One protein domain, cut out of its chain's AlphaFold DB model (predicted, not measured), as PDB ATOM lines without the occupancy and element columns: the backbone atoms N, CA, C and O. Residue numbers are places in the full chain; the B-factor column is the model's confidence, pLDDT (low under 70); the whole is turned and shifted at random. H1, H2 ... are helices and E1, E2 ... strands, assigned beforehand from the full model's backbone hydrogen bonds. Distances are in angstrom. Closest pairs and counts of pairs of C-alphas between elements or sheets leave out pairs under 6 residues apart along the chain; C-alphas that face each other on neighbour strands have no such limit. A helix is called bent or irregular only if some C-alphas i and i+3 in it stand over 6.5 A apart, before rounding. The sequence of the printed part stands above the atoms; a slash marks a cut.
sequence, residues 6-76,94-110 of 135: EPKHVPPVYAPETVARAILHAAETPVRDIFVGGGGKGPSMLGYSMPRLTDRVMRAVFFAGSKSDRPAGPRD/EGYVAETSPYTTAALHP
ATOM      1  N   GLU A   6      39.296 -38.340  62.173       90.50
ATOM      2  CA  GLU A   6      37.866 -38.185  61.940       90.50
ATOM      3  C   GLU A   6      37.639 -37.355  60.656       90.50
ATOM      4  O   GLU A   6      38.248 -36.286  60.495       90.50
ATOM      5  N   PRO A   7      36.815 -37.839  59.706       90.69
ATOM      6  CA  PRO A   7      36.572 -37.128  58.463       90.69
ATOM      7  C   PRO A   7      35.735 -35.876  58.722       90.69
ATOM      8  O   PRO A   7      34.784 -35.898  59.498       90.69
ATOM      9  N   LYS A   8      36.044 -34.793  58.013       92.25
ATOM     10  CA  LYS A   8      35.224 -33.579  57.985       92.25
ATOM     11  C   LYS A   8      34.887 -33.176  56.558       92.25
ATOM     12  O   LYS A   8      35.596 -33.506  55.605       92.25
ATOM     13  N   HIS A   9      33.802 -32.431  56.407       91.38
ATOM     14  CA  HIS A   9      33.458 -31.837  55.124       91.38
ATOM     15  C   HIS A   9      34.365 -30.644  54.824       91.38
ATOM     16  O   HIS A   9      34.681 -29.844  55.703       91.38
ATOM     17  N   VAL A  10      34.770 -30.510  53.564       92.06
ATOM     18  CA  VAL A  10      35.463 -29.309  53.098       92.06
ATOM     19  C   VAL A  10      34.412 -28.218  52.881       92.06
ATOM     20  O   VAL A  10      33.412 -28.489  52.211       92.06
ATOM     21  N   PRO A  11      34.599 -27.001  53.420       90.75
ATOM     22  CA  PRO A  11      33.678 -25.901  53.180       90.75
ATOM     23  C   PRO A  11      33.487 -25.607  51.681       90.75
ATOM     24  O   PRO A  11      34.434 -25.736  50.901       90.75
ATOM     25  N   PRO A  12      32.304 -25.118  51.273       92.56
ATOM     26  CA  PRO A  12      31.154 -24.788  52.117       92.56
ATOM     27  C   PRO A  12      30.293 -26.013  52.467       92.56
ATOM     28  O   PRO A  12      30.040 -26.867  51.623       92.56
ATOM     29  N   VAL A  13      29.776 -26.041  53.697       94.75
ATOM     30  CA  VAL A  13      28.800 -27.044  54.154       94.75
ATOM     31  C   VAL A  13      27.419 -26.414  54.182       94.75
ATOM     32  O   VAL A  13      27.267 -25.292  54.658       94.75
ATOM     33  N   TYR A  14      26.418 -27.121  53.666       95.75
ATOM     34  CA  TYR A  14      25.034 -26.653  53.620       95.75
ATOM     35  C   TYR A  14      24.180 -27.402  54.632       95.75
ATOM     36  O   TYR A  14      24.355 -28.603  54.830       95.75
ATOM     37  N   ALA A  15      23.248 -26.686  55.253       96.06
ATOM     38  CA  ALA A  15      22.333 -27.262  56.224       96.06
ATOM     39  C   ALA A  15      21.418 -28.324  55.580       96.06
ATOM     40  O   ALA A  15      21.025 -28.161  54.411       96.06
ATOM     41  N   PRO A  16      21.035 -29.383  56.319       95.81
ATOM     42  CA  PRO A  16      20.195 -30.460  55.798       95.81
ATOM     43  C   PRO A  16      18.846 -29.953  55.275       95.81
ATOM     44  O   PRO A  16      18.327 -30.477  54.298       95.81
ATOM     45  N   GLU A  17      18.308 -28.874  55.835       95.94
ATOM     46  CA  GLU A  17      17.061 -28.243  55.405       95.94
ATOM     47  C   GLU A  17      17.200 -27.609  54.011       95.94
ATOM     48  O   GLU A  17      16.245 -27.597  53.235       95.94
ATOM     49  N   THR A  18      18.392 -27.115  53.646       95.50
ATOM     50  CA  THR A  18      18.655 -26.640  52.275       95.50
ATOM     51  C   THR A  18      18.637 -27.799  51.286       95.50
ATOM     52  O   THR A  18      18.081 -27.658  50.196       95.50
ATOM     53  N   VAL A  19      19.195 -28.946  51.674       95.62
ATOM     54  CA  VAL A  19      19.163 -30.171  50.867       95.62
ATOM     55  C   VAL A  19      17.734 -30.704  50.753       95.62
ATOM     56  O   VAL A  19      17.282 -31.000  49.651       95.62
ATOM     57  N   ALA A  20      16.989 -30.740  51.860       97.00
ATOM     58  CA  ALA A  20      15.607 -31.207  51.903       97.00
ATOM     59  C   ALA A  20      14.698 -30.404  50.962       97.00
ATOM     60  O   ALA A  20      13.921 -30.993  50.215       97.00
ATOM     61  N   ARG A  21      14.842 -29.071  50.917       96.62
ATOM     62  CA  ARG A  21      14.105 -28.227  49.959       96.62
ATOM     63  C   ARG A  21      14.413 -28.576  48.504       96.62
ATOM     64  O   ARG A  21      13.506 -28.581  47.679       96.62
ATOM     65  N   ALA A  22      15.675 -28.859  48.181       96.62
ATOM     66  CA  ALA A  22      16.060 -29.255  46.830       96.62
ATOM     67  C   ALA A  22      15.489 -30.628  46.445       96.62
ATOM     68  O   ALA A  22      14.994 -30.782  45.331       96.62
ATOM     69  N   ILE A  23      15.507 -31.593  47.372       96.88
ATOM     70  CA  ILE A  23      14.897 -32.917  47.181       96.88
ATOM     71  C   ILE A  23      13.389 -32.783  46.955       96.88
ATOM     72  O   ILE A  23      12.875 -33.337  45.988       96.88
ATOM     73  N   LEU A  24      12.695 -32.019  47.804       97.19
ATOM     74  CA  LEU A  24      11.255 -31.793  47.672       97.19
ATOM     75  C   LEU A  24      10.915 -31.173  46.313       97.19
ATOM     76  O   LEU A  24      10.060 -31.682  45.597       97.19
ATOM     77  N   HIS A  25      11.650 -30.137  45.907       96.88
ATOM     78  CA  HIS A  25      11.444 -29.512  44.605       96.88
ATOM     79  C   HIS A  25      11.681 -30.485  43.443       96.88
ATOM     80  O   HIS A  25      10.902 -30.489  42.496       96.88
ATOM     81  N   ALA A  26      12.719 -31.326  43.508       96.75
ATOM     82  CA  ALA A  26      12.979 -32.334  42.479       96.75
ATOM     83  C   ALA A  26      11.892 -33.419  42.412       96.75
ATOM     84  O   ALA A  26      11.647 -33.972  41.343       96.75
ATOM     85  N   ALA A  27      11.248 -33.726  43.540       97.31
ATOM     86  CA  ALA A  27      10.138 -34.671  43.595       97.31
ATOM     87  C   ALA A  27       8.844 -34.087  43.001       97.31
ATOM     88  O   ALA A  27       8.077 -34.806  42.368       97.31
ATOM     89  N   GLU A  28       8.607 -32.788  43.192       97.44
ATOM     90  CA  GLU A  28       7.382 -32.109  42.748       97.44
ATOM     91  C   GLU A  28       7.491 -31.510  41.338       97.44
ATOM     92  O   GLU A  28       6.482 -31.287  40.671       97.44
ATOM     93  N   THR A  29       8.710 -31.231  40.870       95.81
ATOM     94  CA  THR A  29       8.974 -30.547  39.601       95.81
ATOM     95  C   THR A  29       9.950 -31.359  38.750       95.81
ATOM     96  O   THR A  29      11.052 -31.652  39.212       95.81
ATOM     97  N   PRO A  30       9.621 -31.673  37.481       94.19
ATOM     98  CA  PRO A  30      10.555 -32.330  36.575       94.19
ATOM     99  C   PRO A  30      11.814 -31.483  36.357       94.19
ATOM    100  O   PRO A  30      11.787 -30.424  35.729       94.19
ATOM    101  N   VAL A  31      12.936 -31.982  36.859       94.06
ATOM    102  CA  VAL A  31      14.259 -31.363  36.766       94.06
ATOM    103  C   VAL A  31      15.277 -32.438  36.415       94.06
ATOM    104  O   VAL A  31      15.168 -33.577  36.859       94.06
ATOM    105  N   ARG A  32      16.276 -32.089  35.603       93.25
ATOM    106  CA  ARG A  32      17.352 -33.030  35.264       93.25
ATOM    107  C   ARG A  32      18.359 -33.161  36.402       93.25
ATOM    108  O   ARG A  32      18.675 -34.265  36.811       93.25
ATOM    109  N   ASP A  33      18.840 -32.019  36.886       92.94
ATOM    110  CA  ASP A  33      19.884 -31.922  37.900       92.94
ATOM    111  C   ASP A  33      19.611 -30.713  38.799       92.94
ATOM    112  O   ASP A  33      19.312 -29.619  38.306       92.94
ATOM    113  N   ILE A  34      19.789 -30.878  40.110       93.94
ATOM    114  CA  ILE A  34      19.814 -29.779  41.079       93.94
ATOM    115  C   ILE A  34      21.087 -29.887  41.904       93.94
ATOM    116  O   ILE A  34      21.412 -30.940  42.443       93.94
ATOM    117  N   PHE A  35      21.790 -28.765  42.037       95.12
ATOM    118  CA  PHE A  35      22.931 -28.647  42.932       95.12
ATOM    119  C   PHE A  35      22.504 -27.894  44.184       95.12
ATOM    120  O   PHE A  35      21.897 -26.825  44.095       95.12
ATOM    121  N   VAL A  36      22.864 -28.425  45.348       95.62
ATOM    122  CA  VAL A  36      22.692 -27.714  46.610       95.62
ATOM    123  C   VAL A  36      23.928 -26.865  46.847       95.62
ATOM    124  O   VAL A  36      25.032 -27.367  47.052       95.62
ATOM    125  N   GLY A  37      23.732 -25.556  46.790       94.25
ATOM    126  CA  GLY A  37      24.778 -24.593  47.059       94.25
ATOM    127  C   GLY A  37      25.698 -24.273  45.885       94.25
ATOM    128  O   GLY A  37      25.857 -25.038  44.932       94.25
ATOM    129  N   GLY A  38      26.371 -23.124  45.989       89.75
ATOM    130  CA  GLY A  38      27.428 -22.742  45.049       89.75
ATOM    131  C   GLY A  38      28.636 -23.684  45.111       89.75
ATOM    132  O   GLY A  38      29.264 -23.924  44.083       89.75
ATOM    133  N   GLY A  39      28.905 -24.275  46.283       88.25
ATOM    134  CA  GLY A  39      29.970 -25.262  46.477       88.25
ATOM    135  C   GLY A  39      29.760 -26.577  45.727       88.25
ATOM    136  O   GLY A  39      30.736 -27.243  45.415       88.25
ATOM    137  N   GLY A  40      28.520 -26.927  45.371       89.00
ATOM    138  CA  GLY A  40      28.241 -28.047  44.468       89.00
ATOM    139  C   GLY A  40      28.301 -27.627  42.997       89.00
ATOM    140  O   GLY A  40      28.974 -28.261  42.180       89.00
ATOM    141  N   LYS A  41      27.624 -26.526  42.643       93.56
ATOM    142  CA  LYS A  41      27.505 -26.089  41.242       93.56
ATOM    143  C   LYS A  41      28.835 -25.647  40.634       93.56
ATOM    144  O   LYS A  41      29.140 -26.033  39.508       93.56
ATOM    145  N   GLY A  42      29.605 -24.828  41.350       92.75
ATOM    146  CA  GLY A  42      30.847 -24.232  40.852       92.75
ATOM    147  C   GLY A  42      31.872 -25.286  40.426       92.75
ATOM    148  O   GLY A  42      32.223 -25.332  39.244       92.75
ATOM    149  N   PRO A  43      32.300 -26.179  41.336       91.25
ATOM    150  CA  PRO A  43      33.227 -27.256  41.004       91.25
ATOM    151  C   PRO A  43      32.719 -28.189  39.907       91.25
ATOM    152  O   PRO A  43      33.506 -28.611  39.068       91.25
ATOM    153  N   SER A  44      31.411 -28.460  39.853       91.94
ATOM    154  CA  SER A  44      30.821 -29.292  38.795       91.94
ATOM    155  C   SER A  44      30.957 -28.645  37.413       91.94
ATOM    156  O   SER A  44      31.353 -29.301  36.452       91.94
ATOM    157  N   MET A  45      30.700 -27.335  37.309       94.56
ATOM    158  CA  MET A  45      30.916 -26.593  36.060       94.56
ATOM    159  C   MET A  45      32.400 -26.520  35.688       94.56
ATOM    160  O   MET A  45      32.746 -26.681  34.521       94.56
ATOM    161  N   LEU A  46      33.286 -26.313  36.667       94.31
ATOM    162  CA  LEU A  46      34.730 -26.323  36.429       94.31
ATOM    163  C   LEU A  46      35.218 -27.701  35.978       94.31
ATOM    164  O   LEU A  46      36.046 -27.786  35.085       94.31
ATOM    165  N   GLY A  47      34.712 -28.787  36.563       95.12
ATOM    166  CA  GLY A  47      35.029 -30.153  36.148       95.12
ATOM    167  C   GLY A  47      34.593 -30.443  34.715       95.12
ATOM    168  O   GLY A  47      35.349 -31.056  33.968       95.12
ATOM    169  N   TYR A  48      33.427 -29.933  34.310       94.88
ATOM    170  CA  TYR A  48      32.949 -30.050  32.934       94.88
ATOM    171  C   TYR A  48      33.835 -29.279  31.941       94.88
ATOM    172  O   TYR A  48      34.214 -29.816  30.903       94.88
ATOM    173  N   SER A  49      34.200 -28.036  32.265       97.31
ATOM    174  CA  SER A  49      34.920 -27.153  31.335       97.31
ATOM    175  C   SER A  49      36.447 -27.305  31.376       97.31
ATOM    176  O   SER A  49      37.124 -27.064  30.381       97.31
ATOM    177  N   MET A  50      37.014 -27.655  32.533       97.44
ATOM    178  CA  MET A  50      38.456 -27.636  32.823       97.44
ATOM    179  C   MET A  50      38.878 -28.832  33.708       97.44
ATOM    180  O   MET A  50      39.463 -28.640  34.779       97.44
ATOM    181  N   PRO A  51      38.650 -30.085  33.275       95.88
ATOM    182  CA  PRO A  51      38.779 -31.273  34.126       95.88
ATOM    183  C   PRO A  51      40.167 -31.443  34.758       95.88
ATOM    184  O   PRO A  51      40.277 -31.767  35.936       95.88
ATOM    185  N   ARG A  52      41.244 -31.167  34.007       97.31
ATOM    186  CA  ARG A  52      42.626 -31.288  34.513       97.31
ATOM    187  C   ARG A  52      42.953 -30.263  35.596       97.31
ATOM    188  O   ARG A  52      43.696 -30.571  36.526       97.31
ATOM    189  N   LEU A  53      42.424 -29.045  35.469       95.69
ATOM    190  CA  LEU A  53      42.603 -28.015  36.488       95.69
ATOM    191  C   LEU A  53      41.813 -28.385  37.741       95.69
ATOM    192  O   LEU A  53      42.368 -28.337  38.837       95.69
ATOM    193  N   THR A  54      40.560 -28.811  37.570       95.12
ATOM    194  CA  THR A  54      39.726 -29.273  38.680       95.12
ATOM    195  C   THR A  54      40.394 -30.418  39.432       95.12
ATOM    196  O   THR A  54      40.486 -30.331  40.649       95.12
ATOM    197  N   ASP A  55      40.952 -31.428  38.752       93.94
ATOM    198  CA  ASP A  55      41.675 -32.526  39.417       93.94
ATOM    199  C   ASP A  55      42.855 -32.018  40.260       93.94
ATOM    200  O   ASP A  55      43.030 -32.411  41.414       93.94
ATOM    201  N   ARG A  56      43.640 -31.077  39.719       94.75
ATOM    202  CA  ARG A  56      44.783 -30.501  40.437       94.75
ATOM    203  C   ARG A  56      44.352 -29.741  41.691       94.75
ATOM    204  O   ARG A  56      44.981 -29.895  42.736       94.75
ATOM    205  N   VAL A  57      43.287 -28.943  41.594       92.56
ATOM    206  CA  VAL A  57      42.730 -28.191  42.728       92.56
ATOM    207  C   VAL A  57      42.140 -29.143  43.767       92.56
ATOM    208  O   VAL A  57      42.457 -29.027  44.948       92.56
ATOM    209  N   MET A  58      41.342 -30.121  43.334       92.00
ATOM    210  CA  MET A  58      40.729 -31.116  44.217       92.00
ATOM    211  C   MET A  58      41.790 -31.893  44.990       92.00
ATOM    212  O   MET A  58      41.707 -32.000  46.209       92.00
ATOM    213  N   ARG A  59      42.844 -32.353  44.312       92.44
ATOM    214  CA  ARG A  59      43.961 -33.051  44.955       92.44
ATOM    215  C   ARG A  59      44.656 -32.195  46.014       92.44
ATOM    216  O   ARG A  59      44.992 -32.708  47.076       92.44
ATOM    217  N   ALA A  60      44.874 -30.914  45.723       90.75
ATOM    218  CA  ALA A  60      45.568 -30.003  46.629       90.75
ATOM    219  C   ALA A  60      44.728 -29.626  47.861       90.75
ATOM    220  O   ALA A  60      45.284 -29.430  48.937       90.75
ATOM    221  N   VAL A  61      43.404 -29.522  47.710       90.75
ATOM    222  CA  VAL A  61      42.520 -28.975  48.751       90.75
ATOM    223  C   VAL A  61      41.774 -30.066  49.516       90.75
ATOM    224  O   VAL A  61      41.742 -30.040  50.744       90.75
ATOM    225  N   PHE A  62      41.173 -31.038  48.825       88.62
ATOM    226  CA  PHE A  62      40.202 -31.938  49.450       88.62
ATOM    227  C   PHE A  62      40.842 -33.018  50.314       88.62
ATOM    228  O   PHE A  62      40.341 -33.289  51.398       88.62
ATOM    229  N   PHE A  63      41.959 -33.614  49.892       84.25
ATOM    230  CA  PHE A  63      42.529 -34.736  50.646       84.25
ATOM    231  C   PHE A  63      43.001 -34.323  52.048       84.25
ATOM    232  O   PHE A  63      42.733 -35.016  53.028       84.25
ATOM    233  N   ALA A  64      43.673 -33.173  52.148       85.81
ATOM    234  CA  ALA A  64      44.065 -32.596  53.429       85.81
ATOM    235  C   ALA A  64      42.865 -31.963  54.152       85.81
ATOM    236  O   ALA A  64      42.687 -32.172  55.347       85.81
ATOM    237  N   GLY A  65      42.008 -31.237  53.425       90.00
ATOM    238  CA  GLY A  65      40.858 -30.540  53.999       90.00
ATOM    239  C   GLY A  65      39.790 -31.462  54.593       90.00
ATOM    240  O   GLY A  65      39.080 -31.045  55.504       90.00
ATOM    241  N   SER A  66      39.692 -32.709  54.123       90.62
ATOM    242  CA  SER A  66      38.744 -33.702  54.636       90.62
ATOM    243  C   SER A  66      39.193 -34.401  55.921       90.62
ATOM    244  O   SER A  66      38.426 -35.191  56.468       90.62
ATOM    245  N   LYS A  67      40.404 -34.136  56.422       91.19
ATOM    246  CA  LYS A  67      40.870 -34.646  57.717       91.19
ATOM    247  C   LYS A  67      40.653 -33.581  58.789       91.19
ATOM    248  O   LYS A  67      41.060 -32.430  58.621       91.19
ATOM    249  N   SER A  68      39.965 -33.936  59.868       90.31
ATOM    250  CA  SER A  68      39.924 -33.090  61.062       90.31
ATOM    251  C   SER A  68      41.189 -33.266  61.903       90.31
ATOM    252  O   SER A  68      42.005 -34.147  61.633       90.31
ATOM    253  N   ASP A  69      41.326 -32.433  62.931       90.62
ATOM    254  CA  ASP A  69      42.394 -32.551  63.929       90.62
ATOM    255  C   ASP A  69      42.031 -33.542  65.050       90.62
ATOM    256  O   ASP A  69      42.787 -33.720  66.005       90.62
ATOM    257  N   ARG A  70      40.866 -34.197  64.949       89.44
ATOM    258  CA  ARG A  70      40.408 -35.199  65.908       89.44
ATOM    259  C   ARG A  70      40.844 -36.598  65.466       89.44
ATOM    260  O   ARG A  70      40.769 -36.916  64.271       89.44
ATOM    261  N   PRO A  71      41.265 -37.459  66.408       90.56
ATOM    262  CA  PRO A  71      41.539 -38.854  66.094       90.56
ATOM    263  C   PRO A  71      40.266 -39.544  65.597       90.56
ATOM    264  O   PRO A  71      39.154 -39.148  65.946       90.56
ATOM    265  N   ALA A  72      40.417 -40.588  64.783       89.44
ATOM    266  CA  ALA A  72      39.274 -41.404  64.397       89.44
ATOM    267  C   ALA A  72      38.583 -42.008  65.636       89.44
ATOM    268  O   ALA A  72      39.247 -42.540  66.528       89.44
ATOM    269  N   GLY A  73      37.250 -41.923  65.674       86.44
ATOM    270  CA  GLY A  73      36.435 -42.545  66.721       86.44
ATOM    271  C   GLY A  73      36.419 -44.082  66.654       86.44
ATOM    272  O   GLY A  73      37.019 -44.672  65.749       86.44
ATOM    273  N   PRO A  74      35.719 -44.746  67.591       88.25
ATOM    274  CA  PRO A  74      35.599 -46.201  67.627       88.25
ATOM    275  C   PRO A  74      35.033 -46.777  66.321       88.25
ATOM    276  O   PRO A  74      34.080 -46.253  65.736       88.25
ATOM    277  N   ARG A  75      35.623 -47.880  65.836       85.94
ATOM    278  CA  ARG A  75      35.230 -48.474  64.544       85.94
ATOM    279  C   ARG A  75      33.811 -49.032  64.556       85.94
ATOM    280  O   ARG A  75      33.126 -49.009  63.534       85.94
ATOM    281  N   ASP A  76      33.380 -49.517  65.708       85.00
ATOM    282  CA  ASP A  76      32.037 -49.991  66.004       85.00
ATOM    283  C   ASP A  76      30.980 -48.872  66.003       85.00
ATOM    284  O   ASP A  76      29.800 -49.160  65.882       85.00
ATOM    285  N   GLU A  94      32.002 -28.570  63.034       87.75
ATOM    286  CA  GLU A  94      32.313 -27.362  63.817       87.75
ATOM    287  C   GLU A  94      32.371 -26.078  62.979       87.75
ATOM    288  O   GLU A  94      32.306 -24.973  63.514       87.75
ATOM    289  N   GLY A  95      32.558 -26.210  61.665       90.25
ATOM    290  CA  GLY A  95      32.693 -25.064  60.776       90.25
ATOM    291  C   GLY A  95      31.361 -24.362  60.510       90.25
ATOM    292  O   GLY A  95      30.284 -24.819  60.884       90.25
ATOM    293  N   TYR A  96      31.427 -23.259  59.765       93.56
ATOM    294  CA  TYR A  96      30.222 -22.559  59.329       93.56
ATOM    295  C   TYR A  96      29.336 -23.450  58.446       93.56
ATOM    296  O   TYR A  96      29.785 -23.963  57.415       93.56
ATOM    297  N   VAL A  97      28.067 -23.575  58.840       96.31
ATOM    298  CA  VAL A  97      27.015 -24.242  58.072       96.31
ATOM    299  C   VAL A  97      26.139 -23.179  57.419       96.31
ATOM    300  O   VAL A  97      25.515 -22.352  58.082       96.31
ATOM    301  N   ALA A  98      26.082 -23.204  56.093       95.75
ATOM    302  CA  ALA A  98      25.218 -22.333  55.322       95.75
ATOM    303  C   ALA A  98      23.767 -22.834  55.397       95.75
ATOM    304  O   ALA A  98      23.376 -23.780  54.709       95.75
ATOM    305  N   GLU A  99      22.961 -22.160  56.216       95.44
ATOM    306  CA  GLU A  99      21.515 -22.408  56.372       95.44
ATOM    307  C   GLU A  99      20.713 -22.117  55.098       95.44
ATOM    308  O   GLU A  99      19.610 -22.630  54.884       95.44
ATOM    309  N   THR A 100      21.269 -21.265  54.236       93.62
ATOM    310  CA  THR A 100      20.667 -20.875  52.966       93.62
ATOM    311  C   THR A 100      21.729 -20.733  51.883       93.62
ATOM    312  O   THR A 100      22.926 -20.602  52.140       93.62
ATOM    313  N   SER A 101      21.286 -20.754  50.628       94.69
ATOM    314  CA  SER A 101      22.143 -20.509  49.477       94.69
ATOM    315  C   SER A 101      21.369 -19.709  48.432       94.69
ATOM    316  O   SER A 101      20.408 -20.249  47.883       94.69
ATOM    317  N   PRO A 102      21.801 -18.479  48.090       93.56
ATOM    318  CA  PRO A 102      21.152 -17.676  47.053       93.56
ATOM    319  C   PRO A 102      21.070 -18.405  45.710       93.56
ATOM    320  O   PRO A 102      20.038 -18.365  45.049       93.56
ATOM    321  N   TYR A 103      22.132 -19.137  45.346       94.19
ATOM    322  CA  TYR A 103      22.143 -19.988  44.156       94.19
ATOM    323  C   TYR A 103      21.032 -21.041  44.201       94.19
ATOM    324  O   TYR A 103      20.277 -21.172  43.242       94.19
ATOM    325  N   THR A 104      20.916 -21.767  45.317       94.25
ATOM    326  CA  THR A 104      19.908 -22.828  45.456       94.25
ATOM    327  C   THR A 104      18.515 -22.228  45.414       94.25
ATOM    328  O   THR A 104      17.701 -22.650  44.607       94.25
ATOM    329  N   THR A 105      18.257 -21.181  46.200       94.44
ATOM    330  CA  THR A 105      16.971 -20.476  46.185       94.44
ATOM    331  C   THR A 105      16.598 -20.034  44.775       94.44
ATOM    332  O   THR A 105      15.451 -20.224  44.371       94.44
ATOM    333  N   ALA A 106      17.559 -19.512  44.009       94.31
ATOM    334  CA  ALA A 106      17.307 -19.086  42.643       94.31
ATOM    335  C   ALA A 106      17.013 -20.257  41.692       94.31
ATOM    336  O   ALA A 106      16.109 -20.172  40.859       94.31
ATOM    337  N   ALA A 107      17.748 -21.363  41.840       93.62
ATOM    338  CA  ALA A 107      17.548 -22.577  41.058       93.62
ATOM    339  C   ALA A 107      16.175 -23.219  41.319       93.62
ATOM    340  O   ALA A 107      15.548 -23.684  40.373       93.62
ATOM    341  N   LEU A 108      15.694 -23.190  42.568       95.44
ATOM    342  CA  LEU A 108      14.379 -23.727  42.944       95.44
ATOM    343  C   LEU A 108      13.210 -22.815  42.527       95.44
ATOM    344  O   LEU A 108      12.081 -23.275  42.403       95.44
ATOM    345  N   HIS A 109      13.459 -21.523  42.288       94.56
ATOM    346  CA  HIS A 109      12.420 -20.553  41.922       94.56
ATOM    347  C   HIS A 109      12.783 -19.812  40.627       94.56
ATOM    348  O   HIS A 109      12.999 -18.594  40.646       94.56
ATOM    349  N   PRO A 110      12.857 -20.503  39.475       91.94
ATOM    350  CA  PRO A 110      13.404 -19.928  38.249       91.94
ATOM    351  C   PRO A 110      12.594 -18.735  37.731       91.94
ATOM    352  O   PRO A 110      13.174 -17.758  37.259       91.94
TER     353      PRO A 110
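This is residues 6 to 76 and 94 to 110 of the 135 residues of the protein "Short-chain dehydrogenase" of Chloroflexia bacterium (UniProt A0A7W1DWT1). This is a loose, open frame of helices: H3, the longest helix, and H2 make a V-shaped hairpin, H4 lies near the first residue of H2 with H1 side by side with H4 on from there, and the extended stretch of residues 8 to 14 crosses the mouth of the V. A second extended stretch, residues 94 to 101, leads to H4 and is tied to the first by a short parallel pairing of residues 13 to 14 with 97 to 98, while E1 follows H3 at a far corner. The printed part has 88 residues with four named helices and one named strand, in the order H1, H2, H3, E1, H4, and its class is mostly helix. The whole is loose, with a radius of gyration of the C-alphas of 15.4 A, and the C-alphas span 43 by 34 by 24 A.

H3, residues 51 to 65, and H2, residues 38 to 49, form a helical hairpin, two touching helices that run opposite ways. Their tilt of 37 degrees is only just steep. They touch through residues 43 to 47 of H2 and 53 to 55 of H3 alone, and their closest C-alphas, those of Gly 47 and Thr 54, are 5.4 A apart. H4, residues 102 to 108, is close to H2 but not clearly touching it, about perpendicular at 77 degrees; their closest C-alphas, those of Gly 38 and Tyr 103, are 6.0 A apart. H1, residues 16 to 28, touches H4 at a shallow tilt of 24 degrees, the same way, with the C-alphas of His 25 and Leu 108 closest at 6.7 A. E1, residues 67 to 71, and H3 meet only through their link, and E1 pairs with no named strand. H1 is apart from H2 and H3, and H3 is apart from H4. Every O i to N i+4 pair is within hydrogen-bond range in H1 and H4; in H2 it is 7 of 8 and in H3 9 of 11.

H3 is 20.0 A long from C-alpha 51 at (38.779, -31.273, 34.126) to C-alpha 65, and it is only just irregular: C-alphas 60 and 63 are 6.9 A apart. H2 measures 16.2 A and is neither bent nor irregular, but only just: C-alphas 40 and 43 are 6.1 A apart. H1 measures 18.4 A and begins with C-alpha 16 at (20.195, -30.460, 55.798). E1 measures 9.4 A. H4 measures 10.0 A and ends with C-alpha 108 at (14.379, -23.727, 42.944).

The two C-alphas farthest apart, those of Pro 74 and Pro 110, are 45.2 A apart. Residues 77 to 93 are not printed, and C-alphas 76 and 94 stand 22.7 A apart across this cut, which lies in the link from E1 to H4. Of the links that are printed whole, H2 to H3 and H3 to E1 are tight and H1 to H2 is short. The mean pLDDT of the printed part is 93.1, and no printed residue is under 70.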